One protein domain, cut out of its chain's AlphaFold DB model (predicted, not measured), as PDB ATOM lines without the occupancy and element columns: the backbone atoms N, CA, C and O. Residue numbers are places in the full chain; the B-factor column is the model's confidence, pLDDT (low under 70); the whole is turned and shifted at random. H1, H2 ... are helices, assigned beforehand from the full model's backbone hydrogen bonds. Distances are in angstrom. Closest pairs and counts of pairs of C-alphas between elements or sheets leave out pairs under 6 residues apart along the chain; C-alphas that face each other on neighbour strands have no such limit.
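What this domain is: This is residues 62 to 149 of the 171 residues of the protein "Putative retrotransposon hot spot (RHS) protein" of Trypanosoma cruzi (UniProt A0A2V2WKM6). The long helix H6 lies side by side with the shorter H1, running opposite ways, and the two make a stalk with a small head at one end. The head holds H2, H3, H4, H5 and the long link of residues 86 to 98. The printed part has 88 residues with six named helices, H1 to H6 in chain order, and no named strand; the class is all helix. It is only just loose, close to compact, with a radius of gyration of the C-alphas of 14.9 A and spans of 48 by 20 by 20 A.

How they stand to each other: H6, residues 123 to 147, touches H1, residues 62 to 73, at a shallow tilt of 14 degrees, opposite ways; their closest C-alphas, of Ser 72 and Val 128, are 5.9 A apart. H6 has a kink of 29 degrees near residue 137. H5, residues 113 to 121, is close to H6 but not clearly touching, with the C-alphas of Ile 119 and Tyr 125 closest at 6.4 A, at a steep tilt of 56 degrees. H2, residues 77 to 85, only just touches H3, residues 99 to 102, with 3 pairs of C-alphas within 8 A, the closest those of Leu 77 and Leu 99 at 4.7 A. H4, residues 106 to 109, touches no helix but is near H3 and H5; its C-alpha 106 is 7.5 A from C-alpha 116, the closest pair with H5. H1 and H5 are apart. Every O i to N i+4 pair is within hydrogen-bond range in H2 and H5, against 6 of 8 in H1 and 19 of 21 in H6; H3 and H4 are too short for such a pair.

Where its parts are: H1 begins at C-alpha 62, (-33.245, -25.837, 24.577), and measures 16.2 A; H2 measures 11.1 A and H5 12.2 A. H3 and H4 have four residues each. H6 measures 35.7 A and ends at C-alpha 147, (-33.888, -16.405, 15.862).

The domain as a whole: The C-alphas farthest apart, of Gly 114 and Gly 149, are 49.2 A apart. The printed part has no cut. The link from H2 to H3 is long, and the other links are tight. The mean pLDDT of the printed part is 86.7, with residues 69 to 72 and 136 to 137 under 70.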
ATOM      1  N   GLU A  62     -32.056 -25.848  23.719       83.25
ATOM      2  CA  GLU A  62     -33.245 -25.837  24.577       83.25
ATOM      3  C   GLU A  62     -33.346 -27.104  25.438       83.25
ATOM      4  O   GLU A  62     -33.466 -27.010  26.657       83.25
ATOM      5  N   ASP A  63     -33.233 -28.288  24.829       83.31
ATOM      6  CA  ASP A  63     -33.429 -29.571  25.517       83.31
ATOM      7  C   ASP A  63     -32.357 -29.807  26.591       83.31
ATOM      8  O   ASP A  63     -32.648 -30.286  27.691       83.31
ATOM      9  N   VAL A  64     -31.111 -29.421  26.300       84.38
ATOM     10  CA  VAL A  64     -29.980 -29.517  27.235       84.38
ATOM     11  C   VAL A  64     -30.202 -28.608  28.448       84.38
ATOM     12  O   VAL A  64     -30.050 -29.046  29.592       84.38
ATOM     13  N   LEU A  65     -30.601 -27.352  28.217       78.94
ATOM     14  CA  LEU A  65     -30.849 -26.371  29.277       78.94
ATOM     15  C   LEU A  65     -32.097 -26.710  30.100       78.94
ATOM     16  O   LEU A  65     -32.084 -26.600  31.336       78.94
ATOM     17  N   LEU A  66     -33.162 -27.159  29.435       76.25
ATOM     18  CA  LEU A  66     -34.412 -27.561  30.065       76.25
ATOM     19  C   LEU A  66     -34.181 -28.741  31.007       76.25
ATOM     20  O   LEU A  66     -34.620 -28.692  32.154       76.25
ATOM     21  N   GLU A  67     -33.458 -29.765  30.564       75.81
ATOM     22  CA  GLU A  67     -33.171 -30.961  31.357       75.81
ATOM     23  C   GLU A  67     -32.190 -30.675  32.506       75.81
ATOM     24  O   GLU A  67     -32.397 -31.142  33.633       75.81
ATOM     25  N   ALA A  68     -31.172 -29.836  32.280       71.06
ATOM     26  CA  ALA A  68     -30.272 -29.378  33.340       71.06
ATOM     27  C   ALA A  68     -31.030 -28.656  34.472       71.06
ATOM     28  O   ALA A  68     -30.726 -28.844  35.653       71.06
ATOM     29  N   THR A  69     -32.066 -27.888  34.122       68.44
ATOM     30  CA  THR A  69     -32.866 -27.088  35.068       68.44
ATOM     31  C   THR A  69     -34.052 -27.864  35.662       68.44
ATOM     32  O   THR A  69     -34.452 -27.657  36.814       68.44
ATOM     33  N   ALA A  70     -34.618 -28.811  34.909       67.06
ATOM     34  CA  ALA A  70     -35.706 -29.685  35.344       67.06
ATOM     35  C   ALA A  70     -35.294 -30.559  36.535       67.06
ATOM     36  O   ALA A  70     -36.101 -30.799  37.437       67.06
ATOM     37  N   ARG A  71     -34.027 -30.990  36.588       67.12
ATOM     38  CA  ARG A  71     -33.488 -31.837  37.668       67.12
ATOM     39  C   ARG A  71     -33.666 -31.248  39.059       67.12
ATOM     40  O   ARG A  71     -33.967 -31.993  39.991       67.12
ATOM     41  N   SER A  72     -33.496 -29.937  39.220       65.94
ATOM     42  CA  SER A  72     -33.606 -29.301  40.535       65.94
ATOM     43  C   SER A  72     -35.044 -28.929  40.909       65.94
ATOM     44  O   SER A  72     -35.359 -28.829  42.094       65.94
ATOM     45  N   THR A  73     -35.938 -28.781  39.926       70.81
ATOM     46  CA  THR A  73     -37.294 -28.235  40.119       70.81
ATOM     47  C   THR A  73     -38.425 -29.275  40.024       70.81
ATOM     48  O   THR A  73     -39.503 -29.049  40.582       70.81
ATOM     49  N   ASN A  74     -38.190 -30.445  39.409       77.50
ATOM     50  CA  ASN A  74     -39.163 -31.544  39.251       77.50
ATOM     51  C   ASN A  74     -39.121 -32.599  40.378       77.50
ATOM     52  O   ASN A  74     -39.336 -33.787  40.139       77.50
ATOM     53  N   MET A  75     -38.873 -32.184  41.621       86.75
ATOM     54  CA  MET A  75     -39.011 -33.049  42.802       86.75
ATOM     55  C   MET A  75     -40.253 -32.700  43.624       86.75
ATOM     56  O   MET A  75     -40.790 -31.595  43.515       86.75
ATOM     57  N   LYS A  76     -40.728 -33.634  44.454       92.75
ATOM     58  CA  LYS A  76     -41.842 -33.379  45.377       92.75
ATOM     59  C   LYS A  76     -41.390 -32.487  46.530       92.75
ATOM     60  O   LYS A  76     -40.265 -32.609  47.012       92.75
ATOM     61  N   LEU A  77     -42.290 -31.633  47.010       93.38
ATOM     62  CA  LEU A  77     -42.048 -30.743  48.143       93.38
ATOM     63  C   LEU A  77     -41.632 -31.538  49.383       93.38
ATOM     64  O   LEU A  77     -40.615 -31.223  49.989       93.38
ATOM     65  N   ASN A  78     -42.364 -32.597  49.735       94.19
ATOM     66  CA  ASN A  78     -42.024 -33.381  50.923       94.19
ATOM     67  C   ASN A  78     -40.649 -34.049  50.813       94.19
ATOM     68  O   ASN A  78     -39.911 -34.044  51.794       94.19
ATOM     69  N   ASP A  79     -40.269 -34.538  49.629       92.81
ATOM     70  CA  ASP A  79     -38.938 -35.113  49.403       92.81
ATOM     71  C   ASP A  79     -37.849 -34.046  49.600       92.81
ATOM     72  O   ASP A  79     -36.857 -34.287  50.290       92.81
ATOM     73  N   PHE A  80     -38.065 -32.830  49.080       91.81
ATOM     74  CA  PHE A  80     -37.174 -31.688  49.298       91.81
ATOM     75  C   PHE A  80     -37.029 -31.343  50.789       91.81
ATOM     76  O   PHE A  80     -35.910 -31.157  51.272       91.81
ATOM     77  N   LEU A  81     -38.138 -31.272  51.528       93.38
ATOM     78  CA  LEU A  81     -38.136 -30.938  52.955       93.38
ATOM     79  C   LEU A  81     -37.438 -32.026  53.788       93.38
ATOM     80  O   LEU A  81     -36.647 -31.704  54.676       93.38
ATOM     81  N   TRP A  82     -37.670 -33.307  53.479       93.38
ATOM     82  CA  TRP A  82     -36.976 -34.434  54.117       93.38
ATOM     83  C   TRP A  82     -35.463 -34.344  53.893       93.38
ATOM     84  O   TRP A  82     -34.694 -34.399  54.850       93.38
ATOM     85  N   GLN A  83     -35.039 -34.139  52.643       89.94
ATOM     86  CA  GLN A  83     -33.625 -34.152  52.262       89.94
ATOM     87  C   GLN A  83     -32.837 -32.932  52.750       89.94
ATOM     88  O   GLN A  83     -31.661 -33.067  53.076       89.94
ATOM     89  N   ASN A  84     -33.453 -31.746  52.785       90.31
ATOM     90  CA  ASN A  84     -32.719 -30.486  52.972       90.31
ATOM     91  C   ASN A  84     -33.028 -29.784  54.301       90.31
ATOM     92  O   ASN A  84     -32.296 -28.880  54.698       90.31
ATOM     93  N   LEU A  85     -34.115 -30.159  54.980       90.69
ATOM     94  CA  LEU A  85     -34.574 -29.510  56.215       90.69
ATOM     95  C   LEU A  85     -34.860 -30.514  57.338       90.69
ATOM     96  O   LEU A  85     -35.553 -30.184  58.300       90.69
ATOM     97  N   GLY A  86     -34.348 -31.746  57.226       89.38
ATOM     98  CA  GLY A  86     -34.580 -32.809  58.212       89.38
ATOM     99  C   GLY A  86     -36.064 -33.113  58.412       89.38
ATOM    100  O   GLY A  86     -36.477 -33.551  59.480       89.38
ATOM    101  N   GLY A  87     -36.870 -32.791  57.404       89.94
ATOM    102  CA  GLY A  87     -38.294 -33.026  57.391       89.94
ATOM    103  C   GLY A  87     -39.198 -31.984  58.021       89.94
ATOM    104  O   GLY A  87     -40.419 -32.146  58.060       89.94
ATOM    105  N   ARG A  88     -38.645 -30.860  58.462       90.69
ATOM    106  CA  ARG A  88     -39.476 -29.775  58.979       90.69
ATOM    107  C   ARG A  88     -40.437 -29.275  57.895       90.69
ATOM    108  O   ARG A  88     -40.028 -28.962  56.781       90.69
ATOM    109  N   GLY A  89     -41.726 -29.220  58.235       89.31
ATOM    110  CA  GLY A  89     -42.791 -28.769  57.334       89.31
ATOM    111  C   GLY A  89     -43.442 -29.843  56.465       89.31
ATOM    112  O   GLY A  89     -44.352 -29.510  55.709       89.31
ATOM    113  N   VAL A  90     -43.021 -31.108  56.548       92.88
ATOM    114  CA  VAL A  90     -43.711 -32.183  55.825       92.88
ATOM    115  C   VAL A  90     -45.070 -32.455  56.431       92.88
ATOM    116  O   VAL A  90     -45.226 -32.604  57.640       92.88
ATOM    117  N   VAL A  91     -46.047 -32.537  55.539       91.38
ATOM    118  CA  VAL A  91     -47.438 -32.850  55.845       91.38
ATOM    119  C   VAL A  91     -47.986 -33.757  54.749       91.38
ATOM    120  O   VAL A  91     -47.600 -33.633  53.581       91.38
ATOM    121  N   ASP A  92     -48.902 -34.655  55.102       91.81
ATOM    122  CA  ASP A  92     -49.442 -35.646  54.161       91.81
ATOM    123  C   ASP A  92     -50.155 -35.003  52.967       91.81
ATOM    124  O   ASP A  92     -50.052 -35.486  51.838       91.81
ATOM    125  N   THR A  93     -50.786 -33.845  53.179       91.75
ATOM    126  CA  THR A  93     -51.481 -33.079  52.132       91.75
ATOM    127  C   THR A  93     -50.553 -32.579  51.025       91.75
ATOM    128  O   THR A  93     -51.011 -32.318  49.917       91.75
ATOM    129  N   ASN A  94     -49.246 -32.469  51.293       90.88
ATOM    130  CA  ASN A  94     -48.258 -31.952  50.345       90.88
ATOM    131  C   ASN A  94     -47.466 -33.064  49.631       90.88
ATOM    132  O   ASN A  94     -46.541 -32.776  48.872       90.88
ATOM    133  N   ARG A  95     -47.821 -34.342  49.832       89.38
ATOM    134  CA  ARG A  95     -47.049 -35.491  49.320       89.38
ATOM    135  C   ARG A  95     -46.923 -35.533  47.794       89.38
ATOM    136  O   ARG A  95     -45.942 -36.069  47.282       89.38
ATOM    137  N   SER A  96     -47.898 -35.003  47.063       88.75
ATOM    138  CA  SER A  96     -47.889 -34.922  45.594       88.75
ATOM    139  C   SER A  96     -47.504 -33.542  45.058       88.75
ATOM    140  O   SER A  96     -47.341 -33.388  43.848       88.75
ATOM    141  N   VAL A  97     -47.348 -32.541  45.931       92.31
ATOM    142  CA  VAL A  97     -47.027 -31.173  45.520       92.31
ATOM    143  C   VAL A  97     -45.617 -31.149  44.957       92.31
ATOM    144  O   VAL A  97     -44.675 -31.630  45.582       92.31
ATOM    145  N   LEU A  98     -45.472 -30.578  43.768       91.88
ATOM    146  CA  LEU A  98     -44.178 -30.401  43.127       91.88
ATOM    147  C   LEU A  98     -43.514 -29.131  43.651       91.88
ATOM    148  O   LEU A  98     -44.178 -28.122  43.890       91.88
ATOM    149  N   LEU A  99     -42.192 -29.167  43.795       90.88
ATOM    150  CA  LEU A  99     -41.416 -28.055  44.337       90.88
ATOM    151  C   LEU A  99     -41.595 -26.780  43.503       90.88
ATOM    152  O   LEU A  99     -41.746 -25.698  44.060       90.88
ATOM    153  N   ARG A 100     -41.692 -26.904  42.174       87.00
ATOM    154  CA  ARG A 100     -42.020 -25.780  41.281       87.00
ATOM    155  C   ARG A 100     -43.378 -25.123  41.563       87.00
ATOM    156  O   ARG A 100     -43.506 -23.921  41.376       87.00
ATOM    157  N   GLU A 101     -44.381 -25.884  42.006       89.94
ATOM    158  CA  GLU A 101     -45.702 -25.335  42.354       89.94
ATOM    159  C   GLU A 101     -45.655 -24.635  43.710       89.94
ATOM    160  O   GLU A 101     -46.200 -23.545  43.865       89.94
ATOM    161  N   PHE A 102     -44.924 -25.215  44.664       93.38
ATOM    162  CA  PHE A 102     -44.649 -24.580  45.950       93.38
ATOM    163  C   PHE A 102     -43.958 -23.220  45.792       93.38
ATOM    164  O   PHE A 102     -44.336 -22.264  46.457       93.38
ATOM    165  N   LEU A 103     -42.981 -23.112  44.886       90.88
ATOM    166  CA  LEU A 103     -42.214 -21.880  44.663       90.88
ATOM    167  C   LEU A 103     -43.056 -20.695  44.168       90.88
ATOM    168  O   LEU A 103     -42.644 -19.555  44.368       90.88
ATOM    169  N   LYS A 104     -44.217 -20.943  43.544       89.75
ATOM    170  CA  LYS A 104     -45.123 -19.879  43.080       89.75
ATOM    171  C   LYS A 104     -45.795 -19.160  44.244       89.75
ATOM    172  O   LYS A 104     -45.929 -17.943  44.219       89.75
ATOM    173  N   ASP A 105     -46.217 -19.921  45.249       93.31
ATOM    174  CA  ASP A 105     -46.834 -19.386  46.460       93.31
ATOM    175  C   ASP A 105     -46.597 -20.331  47.652       93.31
ATOM    176  O   ASP A 105     -47.432 -21.191  47.965       93.31
ATOM    177  N   PRO A 106     -45.457 -20.170  48.346       93.44
ATOM    178  CA  PRO A 106     -45.098 -21.009  49.484       93.44
ATOM    179  C   PRO A 106     -46.112 -20.964  50.634       93.44
ATOM    180  O   PRO A 106     -46.292 -21.952  51.354       93.44
ATOM    181  N   THR A 107     -46.799 -19.828  50.804       95.06
ATOM    182  CA  THR A 107     -47.704 -19.585  51.937       95.06
ATOM    183  C   THR A 107     -48.980 -20.421  51.862       95.06
ATOM    184  O   THR A 107     -49.559 -20.760  52.898       95.06
ATOM    185  N   ARG A 108     -49.381 -20.846  50.654       94.56
ATOM    186  CA  ARG A 108     -50.510 -21.768  50.447       94.56
ATOM    187  C   ARG A 108     -50.271 -23.152  51.035       94.56
ATOM    188  O   ARG A 108     -51.222 -23.784  51.491       94.56
ATOM    189  N   TYR A 109     -49.023 -23.613  51.030       93.62
ATOM    190  CA  TYR A 109     -48.662 -24.983  51.399       93.62
ATOM    191  C   TYR A 109     -48.074 -25.087  52.806       93.62
ATOM    192  O   TYR A 109     -48.290 -26.096  53.478       93.62
ATOM    193  N   ILE A 110     -47.350 -24.059  53.262       93.31
ATOM    194  CA  ILE A 110     -46.736 -24.004  54.591       93.31
ATOM    195  C   ILE A 110     -47.231 -22.750  55.310       93.31
ATOM    196  O   ILE A 110     -46.734 -21.646  55.102       93.31
ATOM    197  N   ARG A 111     -48.217 -22.935  56.194       91.00
ATOM    198  CA  ARG A 111     -48.823 -21.843  56.978       91.00
ATOM    199  C   ARG A 111     -48.027 -21.486  58.233       91.00
ATOM    200  O   ARG A 111     -48.166 -20.391  58.771       91.00
ATOM    201  N   VAL A 112     -47.198 -22.410  58.718       94.00
ATOM    202  CA  VAL A 112     -46.386 -22.197  59.919       94.00
ATOM    203  C   VAL A 112     -45.237 -21.250  59.577       94.00
ATOM    204  O   VAL A 112     -44.263 -21.645  58.938       94.00
ATOM    205  N   LYS A 113     -45.341 -19.997  60.031       94.88
ATOM    206  CA  LYS A 113     -44.391 -18.918  59.706       94.88
ATOM    207  C   LYS A 113     -42.935 -19.268  60.036       94.88
ATOM    208  O   LYS A 113     -42.051 -18.956  59.247       94.88
ATOM    209  N   GLY A 114     -42.684 -19.938  61.165       95.75
ATOM    210  CA  GLY A 114     -41.334 -20.370  61.554       95.75
ATOM    211  C   GLY A 114     -40.707 -21.321  60.532       95.75
ATOM    212  O   GLY A 114     -39.619 -21.058  60.030       95.75
ATOM    213  N   VAL A 115     -41.450 -22.355  60.131       94.06
ATOM    214  CA  VAL A 115     -41.014 -23.318  59.107       94.06
ATOM    215  C   VAL A 115     -40.785 -22.623  57.768       94.06
ATOM    216  O   VAL A 115     -39.778 -22.866  57.108       94.06
ATOM    217  N   LEU A 116     -41.688 -21.725  57.369       95.06
ATOM    218  CA  LEU A 116     -41.538 -20.997  56.114       95.06
ATOM    219  C   LEU A 116     -40.292 -20.095  56.108       95.06
ATOM    220  O   LEU A 116     -39.579 -20.033  55.107       95.06
ATOM    221  N   ASN A 117     -39.990 -19.443  57.233       95.25
ATOM    222  CA  ASN A 117     -38.774 -18.646  57.388       95.25
ATOM    223  C   ASN A 117     -37.510 -19.507  57.266       95.25
ATOM    224  O   ASN A 117     -36.567 -19.108  56.585       95.25
ATOM    225  N   GLU A 118     -37.494 -20.693  57.876       94.69
ATOM    226  CA  GLU A 118     -36.379 -21.634  57.742       94.69
ATOM    227  C   GLU A 118     -36.196 -22.118  56.298       94.69
ATOM    228  O   GLU A 118     -35.070 -22.150  55.796       94.69
ATOM    229  N   ILE A 119     -37.297 -22.430  55.601       93.94
ATOM    230  CA  ILE A 119     -37.271 -22.770  54.172       93.94
ATOM    231  C   ILE A 119     -36.638 -21.620  53.380       93.94
ATOM    232  O   ILE A 119     -35.698 -21.847  52.624       93.94
ATOM    233  N   HIS A 120     -37.088 -20.379  53.586       93.88
ATOM    234  CA  HIS A 120     -36.549 -19.204  52.894       93.88
ATOM    235  C   HIS A 120     -35.071 -18.922  53.210       93.88
ATOM    236  O   HIS A 120     -34.334 -18.436  52.344       93.88
ATOM    237  N   ALA A 121     -34.627 -19.222  54.431       94.81
ATOM    238  CA  ALA A 121     -33.239 -19.051  54.846       94.81
ATOM    239  C   ALA A 121     -32.300 -20.099  54.218       94.81
ATOM    240  O   ALA A 121     -31.122 -19.798  53.996       94.81
ATOM    241  N   SER A 122     -32.819 -21.287  53.886       92.06
ATOM    242  CA  SER A 122     -32.050 -22.415  53.355       92.06
ATOM    243  C   SER A 122     -31.336 -22.103  52.035       92.06
ATOM    244  O   SER A 122     -31.922 -21.585  51.078       92.06
ATOM    245  N   SER A 123     -30.058 -22.486  51.954       90.25
ATOM    246  CA  SER A 123     -29.249 -22.401  50.730       90.25
ATOM    247  C   SER A 123     -29.840 -23.238  49.591       90.25
ATOM    248  O   SER A 123     -29.845 -22.793  48.444       90.25
ATOM    249  N   HIS A 124     -30.409 -24.406  49.903       88.62
ATOM    250  CA  HIS A 124     -31.048 -25.282  48.922       88.62
ATOM    251  C   HIS A 124     -32.275 -24.626  48.291       88.62
ATOM    252  O   HIS A 124     -32.432 -24.667  47.073       88.62
ATOM    253  N   TYR A 125     -33.105 -23.961  49.097       90.62
ATOM    254  CA  TYR A 125     -34.264 -23.229  48.592       90.62
ATOM    255  C   TYR A 125     -33.844 -22.069  47.682       90.62
ATOM    256  O   TYR A 125     -34.385 -21.911  46.588       90.62
ATOM    257  N   LYS A 126     -32.831 -21.292  48.091       91.00
ATOM    258  CA  LYS A 126     -32.273 -20.204  47.271       91.00
ATOM    259  C   LYS A 126     -31.741 -20.716  45.933       91.00
ATOM    260  O   LYS A 126     -32.015 -20.095  44.912       91.00
ATOM    261  N   ARG A 127     -31.035 -21.853  45.933       87.31
ATOM    262  CA  ARG A 127     -30.515 -22.485  44.715       87.31
ATOM    263  C   ARG A 127     -31.641 -22.884  43.765       87.31
ATOM    264  O   ARG A 127     -31.647 -22.415  42.639       87.31
ATOM    265  N   VAL A 128     -32.629 -23.651  44.229       86.44
ATOM    266  CA  VAL A 128     -33.744 -24.087  43.366       86.44
ATOM    267  C   VAL A 128     -34.548 -22.893  42.842       86.44
ATOM    268  O   VAL A 128     -34.936 -22.862  41.678       86.44
ATOM    269  N   ARG A 129     -34.784 -21.875  43.677       87.12
ATOM    270  CA  ARG A 129     -35.471 -20.652  43.241       87.12
ATOM    271  C   ARG A 129     -34.680 -19.905  42.163       87.12
ATOM    272  O   ARG A 129     -35.283 -19.392  41.224       87.12
ATOM    273  N   ASN A 130     -33.354 -19.849  42.288       84.69
ATOM    274  CA  ASN A 130     -32.490 -19.262  41.267       84.69
ATOM    275  C   ASN A 130     -32.490 -20.097  39.984       84.69
ATOM    276  O   ASN A 130     -32.612 -19.513  38.918       84.69
ATOM    277  N   ASP A 131     -32.442 -21.427  40.076       82.62
ATOM    278  CA  ASP A 131     -32.540 -22.315  38.911       82.62
ATOM    279  C   ASP A 131     -33.855 -22.070  38.148       82.62
ATOM    280  O   ASP A 131     -33.849 -21.907  36.930       82.62
ATOM    281  N   LEU A 132     -34.984 -21.935  38.860       80.06
ATOM    282  CA  LEU A 132     -36.278 -21.616  38.247       80.06
ATOM    283  C   LEU A 132     -36.301 -20.221  37.604       80.06
ATOM    284  O   LEU A 132     -36.854 -20.058  36.521       80.06
ATOM    285  N   ARG A 133     -35.705 -19.211  38.250       78.50
ATOM    286  CA  ARG A 133     -35.578 -17.865  37.666       78.50
ATOM    287  C   ARG A 133     -34.702 -17.889  36.418       78.50
ATOM    288  O   ARG A 133     -35.039 -17.247  35.428       78.50
ATOM    289  N   ASN A 134     -33.594 -18.617  36.472       73.75
ATOM    290  CA  ASN A 134     -32.684 -18.768  35.352       73.75
ATOM    291  C   ASN A 134     -33.376 -19.478  34.194       73.75
ATOM    292  O   ASN A 134     -33.148 -19.071  33.071       73.75
ATOM    293  N   LYS A 135     -34.291 -20.429  34.443       71.56
ATOM    294  CA  LYS A 135     -35.128 -21.019  33.388       71.56
ATOM    295  C   LYS A 135     -35.835 -19.957  32.542       71.56
ATOM    296  O   LYS A 135     -35.736 -19.986  31.330       71.56
ATOM    297  N   VAL A 136     -36.496 -18.994  33.185       68.25
ATOM    298  CA  VAL A 136     -37.231 -17.930  32.475       68.25
ATOM    299  C   VAL A 136     -36.285 -17.044  31.657       68.25
ATOM    300  O   VAL A 136     -36.651 -16.580  30.584       68.25
ATOM    301  N   VAL A 137     -35.066 -16.811  32.153       65.44
ATOM    302  CA  VAL A 137     -34.030 -16.073  31.413       65.44
ATOM    303  C   VAL A 137     -33.501 -16.904  30.240       65.44
ATOM    304  O   VAL A 137     -33.371 -16.381  29.139       65.44
ATOM    305  N   PHE A 138     -33.256 -18.197  30.455       73.75
ATOM    306  CA  PHE A 138     -32.818 -19.124  29.419       73.75
ATOM    307  C   PHE A 138     -33.857 -19.273  28.312       73.75
ATOM    308  O   PHE A 138     -33.451 -19.305  27.163       73.75
ATOM    309  N   ASP A 139     -35.158 -19.300  28.610       77.62
ATOM    310  CA  ASP A 139     -36.205 -19.380  27.579       77.62
ATOM    311  C   ASP A 139     -36.109 -18.190  26.596       77.62
ATOM    312  O   ASP A 139     -36.225 -18.363  25.383       77.62
ATOM    313  N   GLU A 140     -35.826 -16.981  27.096       83.00
ATOM    314  CA  GLU A 140     -35.639 -15.790  26.254       83.00
ATOM    315  C   GLU A 140     -34.329 -15.840  25.452       83.00
ATOM    316  O   GLU A 140     -34.314 -15.512  24.265       83.00
ATOM    317  N   ASP A 141     -33.223 -16.248  26.076       82.31
ATOM    318  CA  ASP A 141     -31.928 -16.344  25.396       82.31
ATOM    319  C   ASP A 141     -31.911 -17.479  24.360       82.31
ATOM    320  O   ASP A 141     -31.363 -17.304  23.275       82.31
ATOM    321  N   VAL A 142     -32.574 -18.604  24.641       84.56
ATOM    322  CA  VAL A 142     -32.807 -19.690  23.679       84.56
ATOM    323  C   VAL A 142     -33.617 -19.176  22.499       84.56
ATOM    324  O   VAL A 142     -33.197 -19.396  21.367       84.56
ATOM    325  N   ARG A 143     -34.700 -18.417  22.725       86.50
ATOM    326  CA  ARG A 143     -35.469 -17.821  21.621       86.50
ATOM    327  C   ARG A 143     -34.589 -16.949  20.727       86.50
ATOM    328  O   ARG A 143     -34.652 -17.061  19.507       86.50
ATOM    329  N   LYS A 144     -33.719 -16.120  21.313       87.56
ATOM    330  CA  LYS A 144     -32.763 -15.302  20.546       87.56
ATOM    331  C   LYS A 144     -31.741 -16.148  19.791       87.56
ATOM    332  O   LYS A 144     -31.357 -15.785  18.684       87.56
ATOM    333  N   LEU A 145     -31.251 -17.235  20.382       87.19
ATOM    334  CA  LEU A 145     -30.343 -18.154  19.694       87.19
ATOM    335  C   LEU A 145     -31.041 -18.790  18.486       87.19
ATOM    336  O   LEU A 145     -30.478 -18.777  17.395       87.19
ATOM    337  N   GLU A 146     -32.285 -19.238  18.647       85.75
ATOM    338  CA  GLU A 146     -33.100 -19.789  17.561       85.75
ATOM    339  C   GLU A 146     -33.383 -18.764  16.455       85.75
ATOM    340  O   GLU A 146     -33.212 -19.085  15.280       85.75
ATOM    341  N   GLU A 147     -33.729 -17.521  16.810       87.94
ATOM    342  CA  GLU A 147     -33.888 -16.405  15.862       87.94
ATOM    343  C   GLU A 147     -32.605 -16.152  15.042       87.94
ATOM    344  O   GLU A 147     -32.678 -15.760  13.878       87.94
ATOM    345  N   ASN A 148     -31.431 -16.427  15.622       88.12
ATOM    346  CA  ASN A 148     -30.126 -16.317  14.964       88.12
ATOM    347  C   ASN A 148     -29.650 -17.628  14.303       88.12
ATOM    348  O   ASN A 148     -28.504 -17.707  13.859       88.12
ATOM    349  N   GLY A 149     -30.494 -18.662  14.242       87.69
ATOM    350  CA  GLY A 149     -30.169 -19.955  13.631       87.69
ATOM    351  C   GLY A 149     -29.284 -20.874  14.481       87.69
ATOM    352  O   GLY A 149     -28.834 -21.909  13.998       87.69
TER     353      GLY A 149